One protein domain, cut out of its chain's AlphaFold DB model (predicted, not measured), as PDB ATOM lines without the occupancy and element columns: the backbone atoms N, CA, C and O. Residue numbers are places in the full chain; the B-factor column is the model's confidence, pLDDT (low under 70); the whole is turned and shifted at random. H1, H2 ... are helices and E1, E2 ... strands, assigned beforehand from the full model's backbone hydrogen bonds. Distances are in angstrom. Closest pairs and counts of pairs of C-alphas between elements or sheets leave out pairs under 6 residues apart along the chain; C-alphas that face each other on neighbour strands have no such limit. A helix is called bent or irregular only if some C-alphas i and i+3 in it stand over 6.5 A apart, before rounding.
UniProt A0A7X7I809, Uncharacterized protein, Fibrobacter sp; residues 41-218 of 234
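What this domain is: This is residues 41 to 218 of the 234 residues of an uncharacterized protein of Fibrobacter sp (UniProt A0A7X7I809). Two four-stranded antiparallel sheets, E1 E2 E3 E4 and E5 E8 E9 E10, form a sandwich that is only partly face to face, as the long strands E2, E3 and E4 run on beyond the shorter second sheet. Helix H1 covers part of the first sheet, on its face away from the second, and the hairpin E6 and E7 reaches away from the sandwich beyond the second sheet. The 178 printed residues include one named helix, then ten named strands, and the class is mostly strand. The whole is compact, with a radius of gyration of the C-alphas of 16.6 A, and rounded, spanning 48 by 42 by 29 A.

How they stand to each other: Start with E1, residues 87 to 90, E2, residues 99 to 110, E3, residues 113 to 126, and E4, residues 129 to 143: this strongly twisted sheet is a meander, each strand the antiparallel neighbour of the one before. Look for N 88 and O 101 at 2.9 A, N 104 and O 119 at 2.9 A, and N 120 and O 136 at 2.8 A. E4 bends by 50 degrees at residue 133. H1, residues 48 to 57, is on this sheet at a height of 8.9 A, over E3 and E4 and slantwise to the strands; its closest C-alphas to E4 are Val 50 and Tyr 130, 6.5 A apart. H1 is irregular, with C-alphas 53 and 56 7.5 A apart, and 4 of its 6 O i to N i+4 pairs are within hydrogen-bond range. The second sheet runs E5, residues 153 to 158, E8, residues 184 to 189, E9, residues 196 to 201, and E10, residues 204 to 208; E8 E9 E10 is also a meander. Check N 154 and O 188 at 2.9 A, N 187 and O 196 at 2.8 A, and N 206 and O 199 at 2.8 A. Between the sheets, the closest C-alphas of E4 and E10 are Ala 133 and Asn 204, 4.6 A apart, and those of E1 and E5 are Val 88 and Leu 157, 6.1 A apart. E6, residues 161 to 169, and E7, residues 172 to 180, form a hairpin, with N 163 and O 178 at 2.9 A.

Where its parts are: Find C-alpha 48 at (64.987, -24.108, 25.192), where H1 begins its 14.8 A. E2 covers 36.0 A, E3 42.3 A and E4 39.4 A; E6 covers 23.7 A and E7 24.7 A. E10 ends at C-alpha 208, (88.893, -28.932, 43.077).

The domain as a whole: The C-alphas of Arg 127 and Trp 146 are the two farthest apart, at 49.2 A. The printed part has no cut; the link from H1 to E1, 29 residues, is long. The pLDDT is under 70 at residues 75 to 78, 166 to 172 and 209 to 218.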
ATOM      1  N   ASP A  41      72.463 -14.432  24.486       91.50
ATOM      2  CA  ASP A  41      73.430 -14.092  23.438       91.50
ATOM      3  C   ASP A  41      74.553 -15.139  23.417       91.50
ATOM      4  O   ASP A  41      75.507 -15.078  24.198       91.50
ATOM      5  N   ALA A  42      74.381 -16.161  22.577       90.88
ATOM      6  CA  ALA A  42      75.275 -17.306  22.479       90.88
ATOM      7  C   ALA A  42      75.636 -17.642  21.028       90.88
ATOM      8  O   ALA A  42      74.831 -17.492  20.111       90.88
ATOM      9  N   TYR A  43      76.847 -18.171  20.842       89.06
ATOM     10  CA  TYR A  43      77.342 -18.668  19.549       89.06
ATOM     11  C   TYR A  43      77.075 -20.162  19.326       89.06
ATOM     12  O   TYR A  43      77.497 -20.724  18.317       89.06
ATOM     13  N   VAL A  44      76.383 -20.808  20.265       91.00
ATOM     14  CA  VAL A  44      75.997 -22.221  20.216       91.00
ATOM     15  C   VAL A  44      74.485 -22.345  20.360       91.00
ATOM     16  O   VAL A  44      73.830 -21.466  20.924       91.00
ATOM     17  N   SER A  45      73.924 -23.448  19.864       90.69
ATOM     18  CA  SER A  45      72.524 -23.770  20.138       90.69
ATOM     19  C   SER A  45      72.378 -24.180  21.603       90.69
ATOM     20  O   SER A  45      73.095 -25.060  22.069       90.69
ATOM     21  N   ILE A  46      71.456 -23.540  22.316       93.12
ATOM     22  CA  ILE A  46      71.117 -23.869  23.705       93.12
ATOM     23  C   ILE A  46      69.705 -24.472  23.701       93.12
ATOM     24  O   ILE A  46      68.816 -23.859  23.097       93.12
ATOM     25  N   PRO A  47      69.466 -25.637  24.334       93.69
ATOM     26  CA  PRO A  47      68.121 -26.196  24.469       93.69
ATOM     27  C   PRO A  47      67.171 -25.197  25.133       93.69
ATOM     28  O   PRO A  47      67.577 -24.476  26.045       93.69
ATOM     29  N   ASP A  48      65.909 -25.146  24.712       92.06
ATOM     30  CA  ASP A  48      64.987 -24.108  25.192       92.06
ATOM     31  C   ASP A  48      64.751 -24.189  26.703       92.06
ATOM     32  O   ASP A  48      64.773 -23.164  27.377       92.06
ATOM     33  N   GLU A  49      64.663 -25.392  27.273       92.69
ATOM     34  CA  GLU A  49      64.585 -25.589  28.728       92.69
ATOM     35  C   GLU A  49      65.774 -24.969  29.473       92.69
ATOM     36  O   GLU A  49      65.591 -24.290  30.484       92.69
ATOM     37  N   VAL A  50      66.980 -25.119  28.923       95.56
ATOM     38  CA  VAL A  50      68.200 -24.520  29.472       95.56
ATOM     39  C   VAL A  50      68.199 -23.004  29.266       95.56
ATOM     40  O   VAL A  50      68.546 -22.271  30.190       95.56
ATOM     41  N   LYS A  51      67.750 -22.495  28.106       94.50
ATOM     42  CA  LYS A  51      67.612 -21.044  27.870       94.50
ATOM     43  C   LYS A  51      66.691 -20.397  28.901       94.50
ATOM     44  O   LYS A  51      67.062 -19.369  29.466       94.50
ATOM     45  N   ARG A  52      65.530 -21.006  29.172       92.75
ATOM     46  CA  ARG A  52      64.568 -20.540  30.188       92.75
ATOM     47  C   ARG A  52      65.210 -20.418  31.561       92.75
ATOM     48  O   ARG A  52      64.995 -19.436  32.265       92.75
ATOM     49  N   LEU A  53      66.031 -21.403  31.905       94.31
ATOM     50  CA  LEU A  53      66.712 -21.483  33.185       94.31
ATOM     51  C   LEU A  53      67.804 -20.412  33.347       94.31
ATOM     52  O   LEU A  53      67.927 -19.816  34.418       94.31
ATOM     53  N   ILE A  54      68.594 -20.149  32.298       95.81
ATOM     54  CA  ILE A  54      69.783 -19.287  32.405       95.81
ATOM     55  C   ILE A  54      69.556 -17.830  31.990       95.81
ATOM     56  O   ILE A  54      70.342 -16.981  32.406       95.81
ATOM     57  N   ALA A  55      68.518 -17.506  31.210       93.88
ATOM     58  CA  ALA A  55      68.345 -16.181  30.599       93.88
ATOM     59  C   ALA A  55      68.418 -15.022  31.605       93.88
ATOM     60  O   ALA A  55      69.184 -14.082  31.406       93.88
ATOM     61  N   GLY A  56      67.712 -15.122  32.735       92.38
ATOM     62  CA  GLY A  56      67.762 -14.093  33.781       92.38
ATOM     63  C   GLY A  56      69.117 -13.987  34.497       92.38
ATOM     64  O   GLY A  56      69.434 -12.947  35.065       92.38
ATOM     65  N   ARG A  57      69.943 -15.043  34.468       92.75
ATOM     66  CA  ARG A  57      71.285 -15.053  35.082       92.75
ATOM     67  C   ARG A  57      72.341 -14.419  34.185       92.75
ATOM     68  O   ARG A  57      73.370 -13.967  34.687       92.75
ATOM     69  N   VAL A  58      72.117 -14.399  32.876       94.25
ATOM     70  CA  VAL A  58      73.089 -13.927  31.876       94.25
ATOM     71  C   VAL A  58      72.631 -12.659  31.167       94.25
ATOM     72  O   VAL A  58      73.224 -12.279  30.163       94.25
ATOM     73  N   ASP A  59      71.615 -11.978  31.697       93.06
ATOM     74  CA  ASP A  59      71.147 -10.714  31.136       93.06
ATOM     75  C   ASP A  59      72.275  -9.667  31.091       93.06
ATOM     76  O   ASP A  59      73.008  -9.442  32.062       93.06
ATOM     77  N   GLY A  60      72.457  -9.066  29.916       90.81
ATOM     78  CA  GLY A  60      73.570  -8.165  29.613       90.81
ATOM     79  C   GLY A  60      74.944  -8.829  29.448       90.81
ATOM     80  O   GLY A  60      75.928  -8.110  29.285       90.81
ATOM     81  N   TYR A  61      75.047 -10.160  29.486       94.44
ATOM     82  CA  TYR A  61      76.259 -10.900  29.126       94.44
ATOM     83  C   TYR A  61      76.109 -11.556  27.748       94.44
ATOM     84  O   TYR A  61      75.005 -11.869  27.306       94.44
ATOM     85  N   SER A  62      77.237 -11.827  27.094       93.81
ATOM     86  CA  SER A  62      77.296 -12.600  25.857       93.81
ATOM     87  C   SER A  62      78.373 -13.675  25.919       93.81
ATOM     88  O   SER A  62      79.396 -13.541  26.597       93.81
ATOM     89  N   MET A  63      78.135 -14.791  25.239       92.88
ATOM     90  CA  MET A  63      79.132 -15.845  25.106       92.88
ATOM     91  C   MET A  63      80.304 -15.316  24.273       92.88
ATOM     92  O   MET A  63      80.069 -14.791  23.189       92.88
ATOM     93  N   PRO A  64      81.569 -15.449  24.703       87.62
ATOM     94  CA  PRO A  64      82.697 -15.017  23.884       87.62
ATOM     95  C   PRO A  64      82.821 -15.837  22.591       87.62
ATOM     96  O   PRO A  64      82.590 -17.050  22.582       87.62
ATOM     97  N   GLN A  65      83.229 -15.182  21.499       83.62
ATOM     98  CA  GLN A  65      83.501 -15.852  20.222       83.62
ATOM     99  C   GLN A  65      84.684 -16.814  20.348       83.62
ATOM    100  O   GLN A  65      85.744 -16.445  20.852       83.62
ATOM    101  N   ILE A  66      84.540 -18.014  19.784       78.62
ATOM    102  CA  ILE A  66      85.580 -19.059  19.791       78.62
ATOM    103  C   ILE A  66      86.894 -18.554  19.170       78.62
ATOM    104  O   ILE A  66      87.970 -18.891  19.652       78.62
ATOM    105  N   SER A  67      86.812 -17.716  18.131       76.31
ATOM    106  CA  SER A  67      87.965 -17.164  17.405       76.31
ATOM    107  C   SER A  67      88.867 -16.250  18.235       76.31
ATOM    108  O   SER A  67      89.995 -16.000  17.817       76.31
ATOM    109  N   ARG A  68      88.396 -15.755  19.385       75.06
ATOM    110  CA  ARG A  68      89.171 -14.870  20.266       75.06
ATOM    111  C   ARG A  68      90.166 -15.643  21.127       75.06
ATOM    112  O   ARG A  68      91.197 -15.120  21.508       75.06
ATOM    113  N   TYR A  69      89.913 -16.920  21.392       79.00
ATOM    114  CA  TYR A  69      90.694 -17.663  22.371       79.00
ATOM    115  C   TYR A  69      92.117 -17.981  21.913       79.00
ATOM    116  O   TYR A  69      92.347 -18.662  20.911       79.00
ATOM    117  N   SER A  70      93.090 -17.552  22.718       77.31
ATOM    118  CA  SER A  70      94.487 -17.937  22.534       77.31
ATOM    119  C   SER A  70      94.697 -19.450  22.687       77.31
ATOM    120  O   SER A  70      94.001 -20.135  23.443       77.31
ATOM    121  N   LYS A  71      95.755 -19.971  22.051       77.69
ATOM    122  CA  LYS A  71      96.165 -21.383  22.183       77.69
ATOM    123  C   LYS A  71      96.525 -21.791  23.617       77.69
ATOM    124  O   LYS A  71      96.556 -22.980  23.915       77.69
ATOM    125  N   VAL A  72      96.796 -20.821  24.494       73.56
ATOM    126  CA  VAL A  72      97.046 -21.060  25.921       73.56
ATOM    127  C   VAL A  72      95.752 -21.484  26.615       73.56
ATOM    128  O   VAL A  72      95.730 -22.490  27.322       73.56
ATOM    129  N   ILE A  73      94.656 -20.757  26.367       78.00
ATOM    130  CA  ILE A  73      93.336 -21.046  26.944       78.00
ATOM    131  C   ILE A  73      92.641 -22.187  26.203       78.00
ATOM    132  O   ILE A  73      91.904 -22.946  26.832       78.00
ATOM    133  N   TYR A  74      92.921 -22.388  24.917       79.19
ATOM    134  CA  TYR A  74      92.374 -23.496  24.136       79.19
ATOM    135  C   TYR A  74      93.351 -23.922  23.025       79.19
ATOM    136  O   TYR A  74      93.363 -23.308  21.955       79.19
ATOM    137  N   PRO A  75      94.216 -24.935  23.239       67.06
ATOM    138  CA  PRO A  75      95.132 -25.410  22.222       67.06
ATOM    139  C   PRO A  75      94.277 -25.940  21.085       67.06
ATOM    140  O   PRO A  75      93.376 -26.743  21.305       67.06
ATOM    141  N   ALA A  76      94.524 -25.432  19.881       59.84
ATOM    142  CA  ALA A  76      93.769 -25.804  18.698       59.84
ATOM    143  C   ALA A  76      93.888 -27.318  18.456       59.84
ATOM    144  O   ALA A  76      94.863 -27.789  17.875       59.84
ATOM    145  N   THR A  77      92.911 -28.079  18.940       62.31
ATOM    146  CA  THR A  77      92.700 -29.482  18.593       62.31
ATOM    147  C   THR A  77      91.710 -29.571  17.436       62.31
ATOM    148  O   THR A  77      91.141 -28.565  17.006       62.31
ATOM    149  N   SER A  78      91.490 -30.782  16.922       63.84
ATOM    150  CA  SER A  78      90.380 -31.059  16.007       63.84
ATOM    151  C   SER A  78      89.085 -30.441  16.539       63.84
ATOM    152  O   SER A  78      88.764 -30.604  17.719       63.84
ATOM    153  N   TYR A  79      88.374 -29.718  15.672       79.19
ATOM    154  CA  TYR A  79      87.121 -29.050  16.016       79.19
ATOM    155  C   TYR A  79      86.129 -30.051  16.622       79.19
ATOM    156  O   TYR A  79      85.822 -31.070  16.003       79.19
ATOM    157  N   ASN A  80      85.637 -29.754  17.824       87.88
ATOM    158  CA  ASN A  80      84.594 -30.517  18.500       87.88
ATOM    159  C   ASN A  80      83.472 -29.545  18.903       87.88
ATOM    160  O   ASN A  80      83.713 -28.686  19.747       87.88
ATOM    161  N   PRO A  81      82.256 -29.655  18.340       89.81
ATOM    162  CA  PRO A  81      81.167 -28.728  18.649       89.81
ATOM    163  C   PRO A  81      80.664 -28.828  20.101       89.81
ATOM    164  O   PRO A  81      79.989 -27.916  20.563       89.81
ATOM    165  N   TYR A  82      81.008 -29.902  20.817       92.94
ATOM    166  CA  TYR A  82      80.614 -30.165  22.208       92.94
ATOM    167  C   TYR A  82      81.719 -29.834  23.221       92.94
ATOM    168  O   TYR A  82      81.552 -30.023  24.422       92.94
ATOM    169  N   ASN A  83      82.876 -29.378  22.745       92.81
ATOM    170  CA  ASN A  83      83.986 -28.943  23.580       92.81
ATOM    171  C   ASN A  83      84.624 -27.735  22.902       92.81
ATOM    172  O   ASN A  83      85.401 -27.866  21.956       92.81
ATOM    173  N   LEU A  84      84.229 -26.560  23.361       91.69
ATOM    174  CA  LEU A  84      84.609 -25.252  22.863       91.69
ATOM    175  C   LEU A  84      85.055 -24.398  24.061       91.69
ATOM    176  O   LEU A  84      84.595 -24.611  25.180       91.69
ATOM    177  N   PRO A  85      85.908 -23.385  23.853       90.06
ATOM    178  CA  PRO A  85      86.479 -22.597  24.947       90.06
ATOM    179  C   PRO A  85      85.467 -21.841  25.823       90.06
ATOM    180  O   PRO A  85      85.834 -21.370  26.894       90.06
ATOM    181  N   SER A  86      84.215 -21.705  25.389       92.94
ATOM    182  CA  SER A  86      83.120 -21.079  26.142       92.94
ATOM    183  C   SER A  86      81.890 -21.986  26.290       92.94
ATOM    184  O   SER A  86      80.862 -21.538  26.801       92.94
ATOM    185  N   TYR A  87      81.986 -23.250  25.860       95.25
ATOM    186  CA  TYR A  87      80.885 -24.209  25.878       95.25
ATOM    187  C   TYR A  87      81.378 -25.654  25.976       95.25
ATOM    188  O   TYR A  87      82.162 -26.104  25.142       95.25
ATOM    189  N   VAL A  88      80.863 -26.411  26.939       96.06
ATOM    190  CA  VAL A  88      81.081 -27.859  27.028       96.06
ATOM    191  C   VAL A  88      79.741 -28.561  27.201       96.06
ATOM    192  O   VAL A  88      78.931 -28.137  28.021       96.06
ATOM    193  N   GLN A  89      79.542 -29.643  26.451       97.25
ATOM    194  CA  GLN A  89      78.421 -30.569  26.577       97.25
ATOM    195  C   GLN A  89      78.959 -31.979  26.813       97.25
ATOM    196  O   GLN A  89      79.728 -32.495  25.993       97.25
ATOM    197  N   ALA A  90      78.596 -32.575  27.944       96.62
ATOM    198  CA  ALA A  90      78.954 -33.940  28.325       96.62
ATOM    199  C   ALA A  90      78.106 -34.400  29.521       96.62
ATOM    200  O   ALA A  90      77.372 -33.609  30.086       96.62
ATOM    201  N   ASP A  91      78.252 -35.656  29.932       96.50
ATOM    202  CA  ASP A  91      77.612 -36.220  31.128       96.50
ATOM    203  C   ASP A  91      78.493 -35.960  32.368       96.50
ATOM    204  O   ASP A  91      79.414 -36.734  32.674       96.50
ATOM    205  N   PHE A  92      78.291 -34.816  33.032       95.12
ATOM    206  CA  PHE A  92      79.080 -34.420  34.203       95.12
ATOM    207  C   PHE A  92      78.567 -35.077  35.489       95.12
ATOM    208  O   PHE A  92      79.358 -35.406  36.379       95.12
ATOM    209  N   ASN A  93      77.249 -35.233  35.625       95.50
ATOM    210  CA  ASN A  93      76.599 -35.760  36.822       95.50
ATOM    211  C   ASN A  93      76.531 -37.304  36.848       95.50
ATOM    212  O   ASN A  93      76.346 -37.879  37.926       95.50
ATOM    213  N   GLY A  94      76.774 -37.972  35.716       94.44
ATOM    214  CA  GLY A  94      76.824 -39.426  35.569       94.44
ATOM    215  C   GLY A  94      75.460 -40.095  35.393       94.44
ATOM    216  O   GLY A  94      75.347 -41.294  35.666       94.44
ATOM    217  N   ASP A  95      74.418 -39.355  35.012       94.56
ATOM    218  CA  ASP A  95      73.065 -39.888  34.823       94.56
ATOM    219  C   ASP A  95      72.784 -40.378  33.389       94.56
ATOM    220  O   ASP A  95      71.727 -40.964  33.123       94.56
ATOM    221  N   GLY A  96      73.761 -40.215  32.491       94.38
ATOM    222  CA  GLY A  96      73.698 -40.638  31.097       94.38
ATOM    223  C   GLY A  96      73.042 -39.631  30.151       94.38
ATOM    224  O   GLY A  96      72.878 -39.961  28.973       94.38
ATOM    225  N   TRP A  97      72.673 -38.442  30.630       95.88
ATOM    226  CA  TRP A  97      72.158 -37.338  29.825       95.88
ATOM    227  C   TRP A  97      73.190 -36.218  29.676       95.88
ATOM    228  O   TRP A  97      74.199 -36.153  30.372       95.88
ATOM    229  N   ASP A  98      72.963 -35.355  28.687       96.75
ATOM    230  CA  ASP A  98      73.859 -34.236  28.423       96.75
ATOM    231  C   ASP A  98      73.652 -33.123  29.450       96.75
ATOM    232  O   ASP A  98      72.572 -32.537  29.530       96.75
ATOM    233  N   ASP A  99      74.728 -32.776  30.142       97.81
ATOM    234  CA  ASP A  99      74.880 -31.575  30.946       97.81
ATOM    235  C   ASP A  99      75.623 -30.492  30.156       97.81
ATOM    236  O   ASP A  99      76.268 -30.751  29.131       97.81
ATOM    237  N   TYR A 100      75.570 -29.254  30.650       97.94
ATOM    238  CA  TYR A 100      76.128 -28.107  29.943       97.94
ATOM    239  C   TYR A 100      76.933 -27.183  30.845       97.94
ATOM    240  O   TYR A 100      76.495 -26.792  31.924       97.94
ATOM    241  N   ALA A 101      78.100 -26.769  30.369       97.56
ATOM    242  CA  ALA A 101      78.868 -25.685  30.952       97.56
ATOM    243  C   ALA A 101      78.987 -24.549  29.938       97.56
ATOM    244  O   ALA A 101      79.390 -24.764  28.794       97.56
ATOM    245  N   TYR A 102      78.654 -23.336  30.363       96.81
ATOM    246  CA  TYR A 102      78.672 -22.144  29.523       96.81
ATOM    247  C   TYR A 102      79.494 -21.044  30.170       96.81
ATOM    248  O   TYR A 102      79.400 -20.820  31.377       96.81
ATOM    249  N   MET A 103      80.232 -20.295  29.356       94.75
ATOM    250  CA  MET A 103      80.865 -19.054  29.782       94.75
ATOM    251  C   MET A 103      80.227 -17.849  29.114       94.75
ATOM    252  O   MET A 103      80.054 -17.810  27.897       94.75
ATOM    253  N   PHE A 104      79.957 -16.836  29.927       94.81
ATOM    254  CA  PHE A 104      79.383 -15.574  29.500       94.81
ATOM    255  C   PHE A 104      80.222 -14.422  30.038       94.81
ATOM    256  O   PHE A 104      80.607 -14.409  31.209       94.81
ATOM    257  N   SER A 105      80.479 -13.436  29.190       93.81
ATOM    258  CA  SER A 105      81.263 -12.255  29.520       93.81
ATOM    259  C   SER A 105      80.480 -10.981  29.242       93.81
ATOM    260  O   SER A 105      79.667 -10.912  28.325       93.81
ATOM    261  N   ARG A 106      80.748  -9.951  30.035       92.94
ATOM    262  CA  ARG A 106      80.221  -8.605  29.854       92.94
ATOM    263  C   ARG A 106      81.377  -7.629  29.807       92.94
ATOM    264  O   ARG A 106      82.237  -7.635  30.686       92.94
ATOM    265  N   VAL A 107      81.388  -6.821  28.758       91.81
ATOM    266  CA  VAL A 107      82.400  -5.795  28.531       91.81
ATOM    267  C   VAL A 107      81.815  -4.457  28.945       91.81
ATOM    268  O   VAL A 107      80.726  -4.094  28.507       91.81
ATOM    269  N   GLU A 108      82.554  -3.711  29.754       92.38
ATOM    270  CA  GLU A 108      82.180  -2.377  30.209       92.38
ATOM    271  C   GLU A 108      83.348  -1.408  30.040       92.38
ATOM    272  O   GLU A 108      84.510  -1.777  30.201       92.38
ATOM    273  N   TRP A 109      83.038  -0.150  29.733       91.69
ATOM    274  CA  TRP A 109      84.002   0.946  29.744       91.69
ATOM    275  C   TRP A 109      83.695   1.871  30.915       91.69
ATOM    276  O   TRP A 109      82.570   2.355  31.046       91.69
ATOM    277  N   SER A 110      84.692   2.141  31.752       92.38
ATOM    278  CA  SER A 110      84.565   3.078  32.868       92.38
ATOM    279  C   SER A 110      85.928   3.667  33.225       92.38
ATOM    280  O   SER A 110      86.939   2.985  33.104       92.38
ATOM    281  N   ALA A 111      85.966   4.930  33.658       89.31
ATOM    282  CA  ALA A 111      87.174   5.595  34.171       89.31
ATOM    283  C   ALA A 111      88.451   5.361  33.324       89.31
ATOM    284  O   ALA A 111      89.502   4.999  33.853       89.31
ATOM    285  N   ASP A 112      88.344   5.541  32.002       91.19
ATOM    286  CA  ASP A 112      89.432   5.324  31.036       91.19
ATOM    287  C   ASP A 112      90.029   3.904  31.053       91.19
ATOM    288  O   ASP A 112      91.233   3.706  30.876       91.19
ATOM    289  N   SER A 113      89.217   2.883  31.314       91.75
ATOM    290  CA  SER A 113      89.636   1.481  31.299       91.75
ATOM    291  C   SER A 113      88.519   0.571  30.791       91.75
ATOM    292  O   SER A 113      87.331   0.814  31.025       91.75
ATOM    293  N   TRP A 114      88.914  -0.505  30.112       92.38
ATOM    294  CA  TRP A 114      88.013  -1.598  29.758       92.38
ATOM    295  C   TRP A 114      87.922  -2.602  30.905       92.38
ATOM    296  O   TRP A 114      88.929  -2.940  31.521       92.38
ATOM    297  N   PHE A 115      86.730  -3.132  31.145       90.56
ATOM    298  CA  PHE A 115      86.466  -4.172  32.129       90.56
ATOM    299  C   PHE A 115      85.775  -5.352  31.456       90.56
ATOM    300  O   PHE A 115      84.776  -5.179  30.762       90.56
ATOM    301  N   LEU A 116      86.298  -6.556  31.674       91.00
ATOM    302  CA  LEU A 116      85.708  -7.815  31.239       91.00
ATOM    303  C   LEU A 116      85.281  -8.597  32.477       91.00
ATOM    304  O   LEU A 116      86.120  -9.142  33.194       91.00
ATOM    305  N   LYS A 117      83.977  -8.649  32.738       91.94
ATOM    306  CA  LYS A 117      83.406  -9.464  33.810       91.94
ATOM    307  C   LYS A 117      82.935 -10.790  33.237       91.94
ATOM    308  O   LYS A 117      82.117 -10.788  32.322       91.94
ATOM    309  N   THR A 118      83.378 -11.906  33.802       91.31
ATOM    310  CA  THR A 118      83.048 -13.239  33.278       91.31
ATOM    311  C   THR A 118      82.367 -14.100  34.334       91.31
ATOM    312  O   THR A 118      82.697 -14.051  35.521       91.31
ATOM    313  N   LYS A 119      81.397 -14.901  33.895       92.00
ATOM    314  CA  LYS A 119      80.759 -15.942  34.693       92.00
ATOM    315  C   LYS A 119      80.723 -17.266  33.947       92.00
ATOM    316  O   LYS A 119      80.686 -17.298  32.717       92.00
ATOM    317  N   MET A 120      80.705 -18.341  34.718       94.19
ATOM    318  CA  MET A 120      80.490 -19.698  34.253       94.19
ATOM    319  C   MET A 120      79.199 -20.233  34.870       94.19
ATOM    320  O   MET A 120      78.975 -20.085  36.070       94.19
ATOM    321  N   LEU A 121      78.357 -20.845  34.045       96.19
ATOM    322  CA  LEU A 121      77.176 -21.581  34.481       96.19
ATOM    323  C   LEU A 121      77.393 -23.060  34.197       96.19
ATOM    324  O   LEU A 121      77.787 -23.407  33.086       96.19
ATOM    325  N   ILE A 122      77.111 -23.906  35.183       96.94
ATOM    326  CA  ILE A 122      77.045 -25.358  35.025       96.94
ATOM    327  C   ILE A 122      75.589 -25.751  35.226       96.94
ATOM    328  O   ILE A 122      74.985 -25.415  36.245       96.94
ATOM    329  N   VAL A 123      75.025 -26.431  34.240       97.62
ATOM    330  CA  VAL A 123      73.644 -26.894  34.202       97.62
ATOM    331  C   VAL A 123      73.680 -28.411  34.143       97.62
ATOM    332  O   VAL A 123      74.275 -28.963  33.221       97.62
ATOM    333  N   ALA A 124      73.069 -29.059  35.128       97.38
ATOM    334  CA  ALA A 124      72.968 -30.507  35.200       97.38
ATOM    335  C   ALA A 124      71.559 -30.947  34.807       97.38
ATOM    336  O   ALA A 124      70.560 -30.320  35.174       97.38
ATOM    337  N   SER A 125      71.497 -32.023  34.049       97.06
ATOM    338  CA  SER A 125      70.294 -32.771  33.762       97.06
ATOM    339  C   SER A 125      69.750 -33.426  35.033       97.06
ATOM    340  O   SER A 125      70.426 -33.608  36.050       97.06
ATOM    341  N   THR A 126      68.451 -33.680  35.005       95.62
ATOM    342  CA  THR A 126      67.691 -34.333  36.060       95.62
ATOM    343  C   THR A 126      66.578 -35.149  35.418       95.62
ATOM    344  O   THR A 126      66.219 -34.967  34.255       95.62
ATOM    345  N   ARG A 127      65.901 -35.973  36.220       92.69
ATOM    346  CA  ARG A 127      64.692 -36.684  35.780       92.69
ATOM    347  C   ARG A 127      63.577 -35.760  35.255       92.69
ATOM    348  O   ARG A 127      62.703 -36.234  34.531       92.69
ATOM    349  N   TYR A 128      63.563 -34.489  35.655       91.56
ATOM    350  CA  TYR A 128      62.472 -33.547  35.387       91.56
ATOM    351  C   TYR A 128      62.872 -32.390  34.457       91.56
ATOM    352  O   TYR A 128      62.118 -31.426  34.349       91.56
ATOM    353  N   GLY A 129      64.031 -32.473  33.801       94.19
ATOM    354  CA  GLY A 129      64.585 -31.400  32.973       94.19
ATOM    355  C   GLY A 129      65.967 -30.998  33.476       94.19
ATOM    356  O   GLY A 129      66.788 -31.864  33.759       94.19
ATOM    357  N   TYR A 130      66.213 -29.700  33.639       96.81
ATOM    358  CA  TYR A 130      67.538 -29.159  33.954       96.81
ATOM    359  C   TYR A 130      67.545 -28.273  35.202       96.81
ATOM    360  O   TYR A 130      66.607 -27.511  35.439       96.81
ATOM    361  N   GLU A 131      68.645 -28.310  35.952       96.50
ATOM    362  CA  GLU A 131      68.902 -27.448  37.110       96.50
ATOM    363  C   GLU A 131      70.267 -26.755  37.002       96.50
ATOM    364  O   GLU A 131      71.217 -27.283  36.424       96.50
ATOM    365  N   ILE A 132      70.388 -25.548  37.571       95.38
ATOM    366  CA  ILE A 132      71.679 -24.850  37.652       95.38
ATOM    367  C   ILE A 132      72.478 -25.507  38.770       95.38
ATOM    368  O   ILE A 132      72.239 -25.228  39.944       95.38
ATOM    369  N   ALA A 133      73.451 -26.332  38.394       93.50
ATOM    370  CA  ALA A 133      74.340 -26.977  39.342       93.50
ATOM    371  C   ALA A 133      75.327 -26.002  39.986       93.50
ATOM    372  O   ALA A 133      75.741 -26.195  41.129       93.50
ATOM    373  N   SER A 134      75.718 -24.952  39.255       92.38
ATOM    374  CA  SER A 134      76.469 -23.835  39.820       92.38
ATOM    375  C   SER A 134      76.421 -22.589  38.939       92.38
ATOM    376  O   SER A 134      76.411 -22.671  37.709       92.38
ATOM    377  N   GLU A 135      76.437 -21.424  39.585       92.62
ATOM    378  CA  GLU A 135      76.744 -20.139  38.964       92.62
ATOM    379  C   GLU A 135      77.993 -19.564  39.628       92.62
ATOM    380  O   GLU A 135      77.997 -19.265  40.822       92.62
ATOM    381  N   ILE A 136      79.051 -19.387  38.841       88.06
ATOM    382  CA  ILE A 136      80.355 -18.955  39.333       88.06
ATOM    383  C   ILE A 136      80.718 -17.650  38.644       88.06
ATOM    384  O   ILE A 136      80.917 -17.598  37.430       88.06
ATOM    385  N   VAL A 137      80.847 -16.580  39.423       88.44
ATOM    386  CA  VAL A 137      81.445 -15.331  38.945       88.44
ATOM    387  C   VAL A 137      82.961 -15.480  39.041       88.44
ATOM    388  O   VAL A 137      83.505 -15.590  40.137       88.44
ATOM    389  N   LEU A 138      83.638 -15.504  37.892       85.12
ATOM    390  CA  LEU A 138      85.083 -15.752  37.814       85.12
ATOM    391  C   LEU A 138      85.918 -14.520  38.181       85.12
ATOM    392  O   LEU A 138      87.075 -14.655  38.557       85.12
ATOM    393  N   GLY A 139      85.320 -13.334  38.096       83.56
ATOM    394  CA  GLY A 139      85.955 -12.070  38.447       83.56
ATOM    395  C   GLY A 139      85.833 -11.037  37.336       83.56
ATOM    396  O   GLY A 139      85.075 -11.204  36.373       83.56
ATOM    397  N   THR A 140      86.569  -9.940  37.500       86.94
ATOM    398  CA  THR A 140      86.637  -8.847  36.525       86.94
ATOM    399  C   THR A 140      88.082  -8.598  36.118       86.94
ATOM    400  O   THR A 140      88.947  -8.419  36.970       86.94
ATOM    401  N   VAL A 141      88.353  -8.545  34.818       87.50
ATOM    402  CA  VAL A 141      89.675  -8.207  34.280       87.50
ATOM    403  C   VAL A 141      89.654  -6.780  33.769       87.50
ATOM    404  O   VAL A 141      88.762  -6.404  33.013       87.50
ATOM    405  N   ARG A 142      90.638  -5.988  34.175       88.62
ATOM    406  CA  ARG A 142      90.836  -4.613  33.737       88.62
ATOM    407  C   ARG A 142      91.897  -4.569  32.637       88.62
ATOM    408  O   ARG A 142      93.024  -5.023  32.836       88.62
ATOM    409  N   GLY A 143      91.519  -3.997  31.501       85.62
ATOM    410  CA  GLY A 143      92.408  -3.607  30.412       85.62
ATOM    411  C   GLY A 143      92.698  -2.109  30.431       85.62
ATOM    412  O   GLY A 143      92.034  -1.332  31.125       85.62
ATOM    413  N   ASP A 144      93.697  -1.703  29.653       86.44
ATOM    414  CA  ASP A 144      94.046  -0.296  29.482       86.44
ATOM    415  C   ASP A 144      93.005   0.469  28.636       86.44
ATOM    416  O   ASP A 144      91.986  -0.069  28.200       86.44
ATOM    417  N   ARG A 145      93.251   1.763  28.405       90.56
ATOM    418  CA  ARG A 145      92.352   2.634  27.631       90.56
ATOM    419  C   ARG A 145      92.324   2.357  26.121       90.56
ATOM    420  O   ARG A 145      91.462   2.880  25.420       90.56
ATOM    421  N   TRP A 146      93.307   1.634  25.598       87.00
ATOM    422  CA  TRP A 146      93.556   1.448  24.168       87.00
ATOM    423  C   TRP A 146      93.162   0.056  23.680       87.00
ATOM    424  O   TRP A 146      92.860  -0.106  22.498       87.00
ATOM    425  N   ARG A 147      93.152  -0.939  24.569       82.25
ATOM    426  CA  ARG A 147      92.894  -2.335  24.241       82.25
ATOM    427  C   ARG A 147      91.870  -2.943  25.188       82.25
ATOM    428  O   ARG A 147      92.097  -3.096  26.386       82.25
ATOM    429  N   GLN A 148      90.749  -3.350  24.606       83.75
ATOM    430  CA  GLN A 148      89.742  -4.132  25.302       83.75
ATOM    431  C   GLN A 148      90.290  -5.522  25.645       83.75
ATOM    432  O   GLN A 148      90.994  -6.142  24.846       83.75
ATOM    433  N   VAL A 149      89.940  -6.028  26.830       81.62
ATOM    434  CA  VAL A 149      90.190  -7.427  27.188       81.62
ATOM    435  C   VAL A 149      89.132  -8.294  26.519       81.62
ATOM    436  O   VAL A 149      87.938  -8.126  26.770       81.62
ATOM    437  N   GLU A 150      89.566  -9.196  25.645       80.12
ATOM    438  CA  GLU A 150      88.672 -10.045  24.850       80.12
ATOM    439  C   GLU A 150      88.509 -11.446  25.448       80.12
ATOM    440  O   GLU A 150      87.395 -11.979  25.460       80.12
ATOM    441  N   GLU A 151      89.581 -11.998  26.017       79.19
ATOM    442  CA  GLU A 151      89.584 -13.289  26.691       79.19
ATOM    443  C   GLU A 151      90.538 -13.307  27.889       79.19
ATOM    444  O   GLU A 151      91.578 -12.650  27.904       79.19
ATOM    445  N   TYR A 152      90.182 -14.097  28.901       86.94
ATOM    446  CA  TYR A 152      91.048 -14.349  30.053       86.94
ATOM    447  C   TYR A 152      90.845 -15.763  30.596       86.94
ATOM    448  O   TYR A 152      91.819 -16.486  30.800       86.94
ATOM    449  N   TRP A 153      89.584 -16.186  30.726       90.44
ATOM    450  CA  TRP A 153      89.198 -17.554  31.073       90.44
ATOM    451  C   TRP A 153      88.542 -18.273  29.904       90.44
ATOM    452  O   TRP A 153      87.829 -17.642  29.121       90.44
ATOM    453  N   GLY A 154      88.706 -19.592  29.857       91.75
ATOM    454  CA  GLY A 154      87.974 -20.514  28.992       91.75
ATOM    455  C   GLY A 154      87.727 -21.844  29.699       91.75
ATOM    456  O   GLY A 154      88.373 -22.145  30.697       91.75
ATOM    457  N   ILE A 155      86.824 -22.661  29.176       92.50
ATOM    458  CA  ILE A 155      86.521 -23.996  29.697       92.50
ATOM    459  C   ILE A 155      86.873 -25.080  28.692       92.50
ATOM    460  O   ILE A 155      86.912 -24.848  27.484       92.50
ATOM    461  N   ARG A 156      87.151 -26.277  29.208       91.69
ATOM    462  CA  ARG A 156      87.368 -27.480  28.409       91.69
ATOM    463  C   ARG A 156      86.785 -28.696  29.097       91.69
ATOM    464  O   ARG A 156      86.788 -28.789  30.322       91.69
ATOM    465  N   LEU A 157      86.379 -29.661  28.290       92.69
ATOM    466  CA  LEU A 157      86.012 -30.982  28.763       92.69
ATOM    467  C   LEU A 157      87.230 -31.716  29.329       92.69
ATOM    468  O   LEU A 157      88.237 -31.883  28.635       92.69
ATOM    469  N   LEU A 158      87.101 -32.210  30.554       91.12
ATOM    470  CA  LEU A 158      88.048 -33.119  31.181       91.12
ATOM    471  C   LEU A 158      87.372 -34.486  31.323       91.12
ATOM    472  O   LEU A 158      86.447 -34.643  32.107       91.12
ATOM    473  N   LYS A 159      87.777 -35.473  30.521       92.50
ATOM    474  CA  LYS A 159      87.097 -36.780  30.487       92.50
ATOM    475  C   LYS A 159      87.213 -37.538  31.806       92.50
ATOM    476  O   LYS A 159      88.218 -37.398  32.488       92.50
ATOM    477  N   LYS A 160      86.248 -38.391  32.143       92.88
ATOM    478  CA  LYS A 160      86.372 -39.297  33.296       92.88
ATOM    479  C   LYS A 160      87.662 -40.118  33.230       92.88
ATOM    480  O   LYS A 160      88.093 -40.532  32.152       92.88
ATOM    481  N   GLY A 161      88.262 -40.373  34.385       91.06
ATOM    482  CA  GLY A 161      89.535 -41.076  34.499       91.06
ATOM    483  C   GLY A 161      90.519 -40.387  35.435       91.06
ATOM    484  O   GLY A 161      90.167 -39.492  36.201       91.06
ATOM    485  N   SER A 162      91.765 -40.852  35.392       89.19
ATOM    486  CA  SER A 162      92.868 -40.283  36.162       89.19
ATOM    487  C   SER A 162      93.609 -39.246  35.327       89.19
ATOM    488  O   SER A 162      94.028 -39.546  34.211       89.19
ATOM    489  N   HIS A 163      93.796 -38.055  35.887       84.81
ATOM    490  CA  HIS A 163      94.569 -36.979  35.275       84.81
ATOM    491  C   HIS A 163      95.703 -36.592  36.199       84.81
ATOM    492  O   HIS A 163      95.477 -36.351  37.384       84.81
ATOM    493  N   THR A 164      96.904 -36.512  35.643       80.88
ATOM    494  CA  THR A 164      98.060 -35.971  36.348       80.88
ATOM    495  C   THR A 164      98.148 -34.482  36.062       80.88
ATOM    496  O   THR A 164      98.149 -34.056  34.906       80.88
ATOM    497  N   ILE A 165      98.209 -33.698  37.125       74.25
ATOM    498  CA  ILE A 165      98.360 -32.251  37.102       74.25
ATOM    499  C   ILE A 165      99.671 -31.897  37.798       74.25
ATOM    500  O   ILE A 165     100.004 -32.454  38.842       74.25
ATOM    501  N   THR A 166     100.423 -30.963  37.233       68.06
ATOM    502  CA  THR A 166     101.578 -30.390  37.926       68.06
ATOM    503  C   THR A 166     101.083 -29.216  38.757       68.06
ATOM    504  O   THR A 166     100.617 -28.214  38.217       68.06
ATOM    505  N   THR A 167     101.153 -29.374  40.070       65.88
ATOM    506  CA  THR A 167     100.910 -28.329  41.066       65.88
ATOM    507  C   THR A 167     102.245 -27.785  41.560       65.88
ATOM    508  O   THR A 167     103.282 -28.428  41.389       65.88
ATOM    509  N   TYR A 168     102.241 -26.614  42.180       63.41
ATOM    510  CA  TYR A 168     103.409 -26.078  42.864       63.41
ATOM    511  C   TYR A 168     103.049 -25.898  44.327       63.41
ATOM    512  O   TYR A 168     102.143 -25.144  44.654       63.41
ATOM    513  N   SER A 169     103.762 -26.567  45.225       59.03
ATOM    514  CA  SER A 169     103.572 -26.386  46.661       59.03
ATOM    515  C   SER A 169     104.900 -26.028  47.298       59.03
ATOM    516  O   SER A 169     105.895 -26.719  47.109       59.03
ATOM    517  N   VAL A 170     104.935 -24.918  48.039       62.59
ATOM    518  CA  VAL A 170     106.136 -24.471  48.775       62.59
ATOM    519  C   VAL A 170     107.374 -24.311  47.864       62.59
ATOM    520  O   VAL A 170     108.510 -24.486  48.291       62.59
ATOM    521  N   GLY A 171     107.168 -23.943  46.596       61.47
ATOM    522  CA  GLY A 171     108.247 -23.739  45.622       61.47
ATOM    523  C   GLY A 171     108.765 -25.009  44.937       61.47
ATOM    524  O   GLY A 171     109.696 -24.904  44.140       61.47
ATOM    525  N   GLU A 172     108.165 -26.173  45.196       63.81
ATOM    526  CA  GLU A 172     108.458 -27.426  44.497       63.81
ATOM    527  C   GLU A 172     107.318 -27.796  43.541       63.81
ATOM    528  O   GLU A 172     106.139 -27.695  43.892       63.81
ATOM    529  N   GLU A 173     107.676 -28.239  42.332       70.31
ATOM    530  CA  GLU A 173     106.734 -28.880  41.413       70.31
ATOM    531  C   GLU A 173     106.348 -30.252  41.964       70.31
ATOM    532  O   GLU A 173     107.200 -31.102  42.231       70.31
ATOM    533  N   LYS A 174     105.047 -30.478  42.114       74.94
ATOM    534  CA  LYS A 174     104.483 -31.738  42.573       74.94
ATOM    535  C   LYS A 174     103.426 -32.203  41.589       74.94
ATOM    536  O   LYS A 174     102.445 -31.507  41.333       74.94
ATOM    537  N   GLU A 175     103.600 -33.410  41.071       78.94
ATOM    538  CA  GLU A 175     102.544 -34.076  40.321       78.94
ATOM    539  C   GLU A 175     101.482 -34.605  41.288       78.94
ATOM    540  O   GLU A 175     101.772 -35.376  42.206       78.94
ATOM    541  N   GLU A 176     100.242 -34.181  41.086       77.44
ATOM    542  CA  GLU A 176      99.079 -34.716  41.779       77.44
ATOM    543  C   GLU A 176      98.183 -35.435  40.779       77.44
ATOM    544  O   GLU A 176      98.027 -35.015  39.634       77.44
ATOM    545  N   THR A 177      97.592 -36.545  41.211       83.00
ATOM    546  CA  THR A 177      96.636 -37.288  40.393       83.00
ATOM    547  C   THR A 177      95.239 -37.006  40.907       83.00
ATOM    548  O   THR A 177      94.905 -37.364  42.037       83.00
ATOM    549  N   ILE A 178      94.406 -36.419  40.056       83.94
ATOM    550  CA  ILE A 178      92.972 -36.289  40.300       83.94
ATOM    551  C   ILE A 178      92.239 -37.425  39.591       83.94
ATOM    552  O   ILE A 178      92.539 -37.763  38.445       83.94
ATOM    553  N   VAL A 179      91.276 -38.034  40.279       88.06
ATOM    554  CA  VAL A 179      90.424 -39.080  39.707       88.06
ATOM    555  C   VAL A 179      89.015 -38.533  39.578       88.06
ATOM    556  O   VAL A 179      88.378 -38.197  40.574       88.06
ATOM    557  N   LEU A 180      88.532 -38.462  38.342       90.25
ATOM    558  CA  LEU A 180      87.169 -38.069  38.028       90.25
ATOM    559  C   LEU A 180      86.339 -39.309  37.708       90.25
ATOM    560  O   LEU A 180      86.659 -40.059  36.783       90.25
ATOM    561  N   TYR A 181      85.275 -39.521  38.481       91.06
ATOM    562  CA  TYR A 181      84.344 -40.631  38.267       91.06
ATOM    563  C   TYR A 181      83.414 -40.389  37.066       91.06
ATOM    564  O   TYR A 181      83.099 -41.336  36.345       91.06
ATOM    565  N   ASN A 182      83.070 -39.124  36.814       94.31
ATOM    566  CA  ASN A 182      82.300 -38.648  35.661       94.31
ATOM    567  C   ASN A 182      83.124 -37.637  34.850       94.31
ATOM    568  O   ASN A 182      84.255 -37.322  35.231       94.31
ATOM    569  N   ASP A 183      82.596 -37.148  33.725       95.25
ATOM    570  CA  ASP A 183      83.259 -36.064  33.002       95.25
ATOM    571  C   ASP A 183      83.275 -34.790  33.878       95.25
ATOM    572  O   ASP A 183      82.377 -34.525  34.673       95.25
ATOM    573  N   GLY A 184      84.341 -34.011  33.768       93.38
ATOM    574  CA  GLY A 184      84.543 -32.769  34.499       93.38
ATOM    575  C   GLY A 184      84.807 -31.597  33.566       93.38
ATOM    576  O   GLY A 184      84.908 -31.730  32.342       93.38
ATOM    577  N   ILE A 185      84.957 -30.425  34.167       93.69
ATOM    578  CA  ILE A 185      85.192 -29.171  33.460       93.69
ATOM    579  C   ILE A 185      86.515 -28.601  33.948       93.69
ATOM    580  O   ILE A 185      86.685 -28.320  35.131       93.69
ATOM    581  N   TYR A 186      87.454 -28.408  33.035       91.31
ATOM    582  CA  TYR A 186      88.687 -27.689  33.309       91.31
ATOM    583  C   TYR A 186      88.507 -26.212  32.964       91.31
ATOM    584  O   TYR A 186      88.280 -25.864  31.804       91.31
ATOM    585  N   LEU A 187      88.643 -25.347  33.962       90.56
ATOM    586  CA  LEU A 187      88.738 -23.906  33.791       90.56
ATOM    587  C   LEU A 187      90.187 -23.546  33.459       90.56
ATOM    588  O   LEU A 187      91.077 -23.591  34.306       90.56
ATOM    589  N   ALA A 188      90.413 -23.180  32.206       87.62
ATOM    590  CA  ALA A 188      91.655 -22.608  31.731       87.62
ATOM    591  C   ALA A 188      91.671 -21.089  31.964       87.62
ATOM    592  O   ALA A 188      90.655 -20.407  31.838       87.62
ATOM    593  N   SER A 189      92.856 -20.551  32.237       86.31
ATOM    594  CA  SER A 189      93.092 -19.119  32.398       86.31
ATOM    595  C   SER A 189      94.481 -18.742  31.885       86.31
ATOM    596  O   SER A 189      95.401 -19.580  31.884       86.31
ATOM    597  N   LEU A 190      94.632 -17.488  31.443       83.38
ATOM    598  CA  LEU A 190      95.938 -16.883  31.158       83.38
ATOM    599  C   LEU A 190      96.834 -16.850  32.401       83.38
ATOM    600  O   LEU A 190      98.046 -17.000  32.264       83.38
ATOM    601  N   ASP A 191      96.242 -16.712  33.586       79.12
ATOM    602  CA  ASP A 191      96.933 -16.824  34.870       79.12
ATOM    603  C   ASP A 191      96.772 -18.248  35.429       79.12
ATOM    604  O   ASP A 191      95.634 -18.687  35.635       79.12
ATOM    605  N   PRO A 192      97.870 -19.001  35.634       74.75
ATOM    606  CA  PRO A 192      97.820 -20.340  36.201       74.75
ATOM    607  C   PRO A 192      97.049 -20.455  37.515       74.75
ATOM    608  O   PRO A 192      96.340 -21.444  37.683       74.75
ATOM    609  N   ASP A 193      97.103 -19.442  38.381       74.50
ATOM    610  CA  ASP A 193      96.465 -19.466  39.707       74.50
ATOM    611  C   ASP A 193      94.928 -19.411  39.637       74.50
ATOM    612  O   ASP A 193      94.230 -19.759  40.587       74.50
ATOM    613  N   GLU A 194      94.376 -18.980  38.501       79.19
ATOM    614  CA  GLU A 194      92.928 -18.897  38.268       79.19
ATOM    615  C   GLU A 194      92.358 -20.149  37.592       79.19
ATOM    616  O   GLU A 194      91.175 -20.198  37.244       79.19
ATOM    617  N   ARG A 195      93.202 -21.150  37.339       83.62
ATOM    618  CA  ARG A 195      92.782 -22.411  36.736       83.62
ATOM    619  C   ARG A 195      92.194 -23.323  37.797       83.62
ATOM    620  O   ARG A 195      92.604 -23.311  38.952       83.62
ATOM    621  N   SER A 196      91.228 -24.133  37.393       86.69
ATOM    622  CA  SER A 196      90.529 -25.008  38.325       86.69
ATOM    623  C   SER A 196      89.872 -26.183  37.614       86.69
ATOM    624  O   SER A 196      89.734 -26.180  36.389       86.69
ATOM    625  N   VAL A 197      89.469 -27.197  38.372       89.44
ATOM    626  CA  VAL A 197      88.705 -28.341  37.867       89.44
ATOM    627  C   VAL A 197      87.395 -28.412  38.620       89.44
ATOM    628  O   VAL A 197      87.367 -28.334  39.843       89.44
ATOM    629  N   PHE A 198      86.311 -28.609  37.884       91.38
ATOM    630  CA  PHE A 198      84.982 -28.796  38.430       91.38
ATOM    631  C   PHE A 198      84.485 -30.203  38.117       91.38
ATOM    632  O   PHE A 198      84.656 -30.695  37.000       91.38
ATOM    633  N   TYR A 199      83.848 -30.831  39.097       92.75
ATOM    634  CA  TYR A 199      83.107 -32.077  38.926       92.75
ATOM    635  C   TYR A 199      81.688 -31.903  39.461       92.75
ATOM    636  O   TYR A 199      81.449 -31.068  40.334       92.75
ATOM    637  N   VAL A 200      80.743 -32.680  38.938       91.88
ATOM    638  CA  VAL A 200      79.329 -32.578  39.314       91.88
ATOM    639  C   VAL A 200      78.894 -33.853  40.035       91.88
ATOM    640  O   VAL A 200      79.238 -34.963  39.634       91.88
ATOM    641  N   GLN A 201      78.164 -33.692  41.139       90.00
ATOM    642  CA  GLN A 201      77.531 -34.777  41.889       90.00
ATOM    643  C   GLN A 201      76.042 -34.472  42.052       90.00
ATOM    644  O   GLN A 201      75.656 -33.552  42.779       90.00
ATOM    645  N   GLY A 202      75.198 -35.244  41.363       89.75
ATOM    646  CA  GLY A 202      73.777 -34.923  41.237       89.75
ATOM    647  C   GLY A 202      73.609 -33.557  40.571       89.75
ATOM    648  O   GLY A 202      74.087 -33.351  39.463       89.75
ATOM    649  N   THR A 203      72.991 -32.607  41.267       89.38
ATOM    650  CA  THR A 203      72.810 -31.230  40.782       89.38
ATOM    651  C   THR A 203      73.707 -30.223  41.496       89.38
ATOM    652  O   THR A 203      73.393 -29.044  41.536       89.38
ATOM    653  N   ASN A 204      74.838 -30.651  42.067       90.31
ATOM    654  CA  ASN A 204      75.808 -29.745  42.685       90.31
ATOM    655  C   ASN A 204      77.155 -29.843  41.974       90.31
ATOM    656  O   ASN A 204      77.703 -30.937  41.830       90.31
ATOM    657  N   ALA A 205      77.709 -28.702  41.557       89.88
ATOM    658  CA  ALA A 205      79.082 -28.651  41.069       89.88
ATOM    659  C   ALA A 205      80.055 -28.314  42.206       89.88
ATOM    660  O   ALA A 205      79.816 -27.414  43.012       89.88
ATOM    661  N   HIS A 206      81.181 -29.014  42.230       87.88
ATOM    662  CA  HIS A 206      82.241 -28.870  43.215       87.88
ATOM    663  C   HIS A 206      83.538 -28.456  42.528       87.88
ATOM    664  O   HIS A 206      83.876 -28.974  41.465       87.88
ATOM    665  N   GLU A 207      84.268 -27.535  43.153       86.81
ATOM    666  CA  GLU A 207      85.572 -27.072  42.684       86.81
ATOM    667  C   GLU A 207      86.697 -27.845  43.386       86.81
ATOM    668  O   GLU A 207      86.764 -27.884  44.615       86.81
ATOM    669  N   ILE A 208      87.604 -28.427  42.607       81.31
ATOM    670  CA  ILE A 208      88.893 -28.932  43.077       81.31
ATOM    671  C   ILE A 208      89.882 -27.779  42.945       81.31
ATOM    672  O   ILE A 208      90.412 -27.513  41.866       81.31
ATOM    673  N   VAL A 209      90.109 -27.079  44.055       66.69
ATOM    674  CA  VAL A 209      91.104 -26.007  44.118       66.69
ATOM    675  C   VAL A 209      92.493 -26.637  44.069       66.69
ATOM    676  O   VAL A 209      92.848 -27.423  44.946       66.69
ATOM    677  N   MET A 210      93.270 -26.300  43.042       65.19
ATOM    678  CA  MET A 210      94.639 -26.780  42.843       65.19
ATOM    679  C   MET A 210      95.597 -25.591  42.917       65.19
ATOM    680  O   MET A 210      95.327 -24.551  42.319       65.19
ATOM    681  N   ASP A 211      96.721 -25.739  43.617       59.78
ATOM    682  CA  ASP A 211      97.798 -24.742  43.597       59.78
ATOM    683  C   ASP A 211      98.624 -24.943  42.319       59.78
ATOM    684  O   ASP A 211      99.556 -25.742  42.273       59.78
ATOM    685  N   LEU A 212      98.209 -24.307  41.222       53.81
ATOM    686  CA  LEU A 212      98.813 -24.504  39.897       53.81
ATOM    687  C   LEU A 212     100.044 -23.619  39.645       53.81
ATOM    688  O   LEU A 212     100.549 -23.599  38.522       53.81
ATOM    689  N   GLY A 213     100.544 -22.962  40.695       42.91
ATOM    690  CA  GLY A 213     101.833 -22.291  40.755       42.91
ATOM    691  C   GLY A 213     102.045 -21.130  39.802       42.91
ATOM    692  O   GLY A 213     102.385 -21.307  38.631       42.91
ATOM    693  N   ALA A 214     102.054 -19.925  40.362       38.41
ATOM    694  CA  ALA A 214     102.735 -18.788  39.774       38.41
ATOM    695  C   ALA A 214     103.898 -18.301  40.652       38.41
ATOM    696  O   ALA A 214     103.795 -18.068  41.858       38.41
ATOM    697  N   ILE A 215     105.029 -18.078  39.981       33.84
ATOM    698  CA  ILE A 215     106.154 -17.251  40.422       33.84
ATOM    699  C   ILE A 215     105.627 -15.980  41.101       33.84
ATOM    700  O   ILE A 215     104.859 -15.220  40.508       33.84
ATOM    701  N   ALA A 216     106.100 -15.747  42.327       30.91
ATOM    702  CA  ALA A 216     105.734 -14.648  43.211       30.91
ATOM    703  C   ALA A 216     105.470 -13.321  42.479       30.91
ATOM    704  O   ALA A 216     106.397 -12.647  42.019       30.91
ATOM    705  N   LYS A 217     104.207 -12.888  42.443       35.66
ATOM    706  CA  LYS A 217     103.846 -11.498  42.157       35.66
ATOM    707  C   LYS A 217     102.822 -11.019  43.177       35.66
ATOM    708  O   LYS A 217     101.807 -11.655  43.417       35.66
ATOM    709  N   THR A 218     103.183  -9.903  43.808       31.06
ATOM    710  CA  THR A 218     102.455  -9.090  44.793       31.06
ATOM    711  C   THR A 218     100.985  -9.453  44.963       31.06
ATOM    712  O   THR A 218     100.114  -8.966  44.246       31.06
TER     713      THR A 218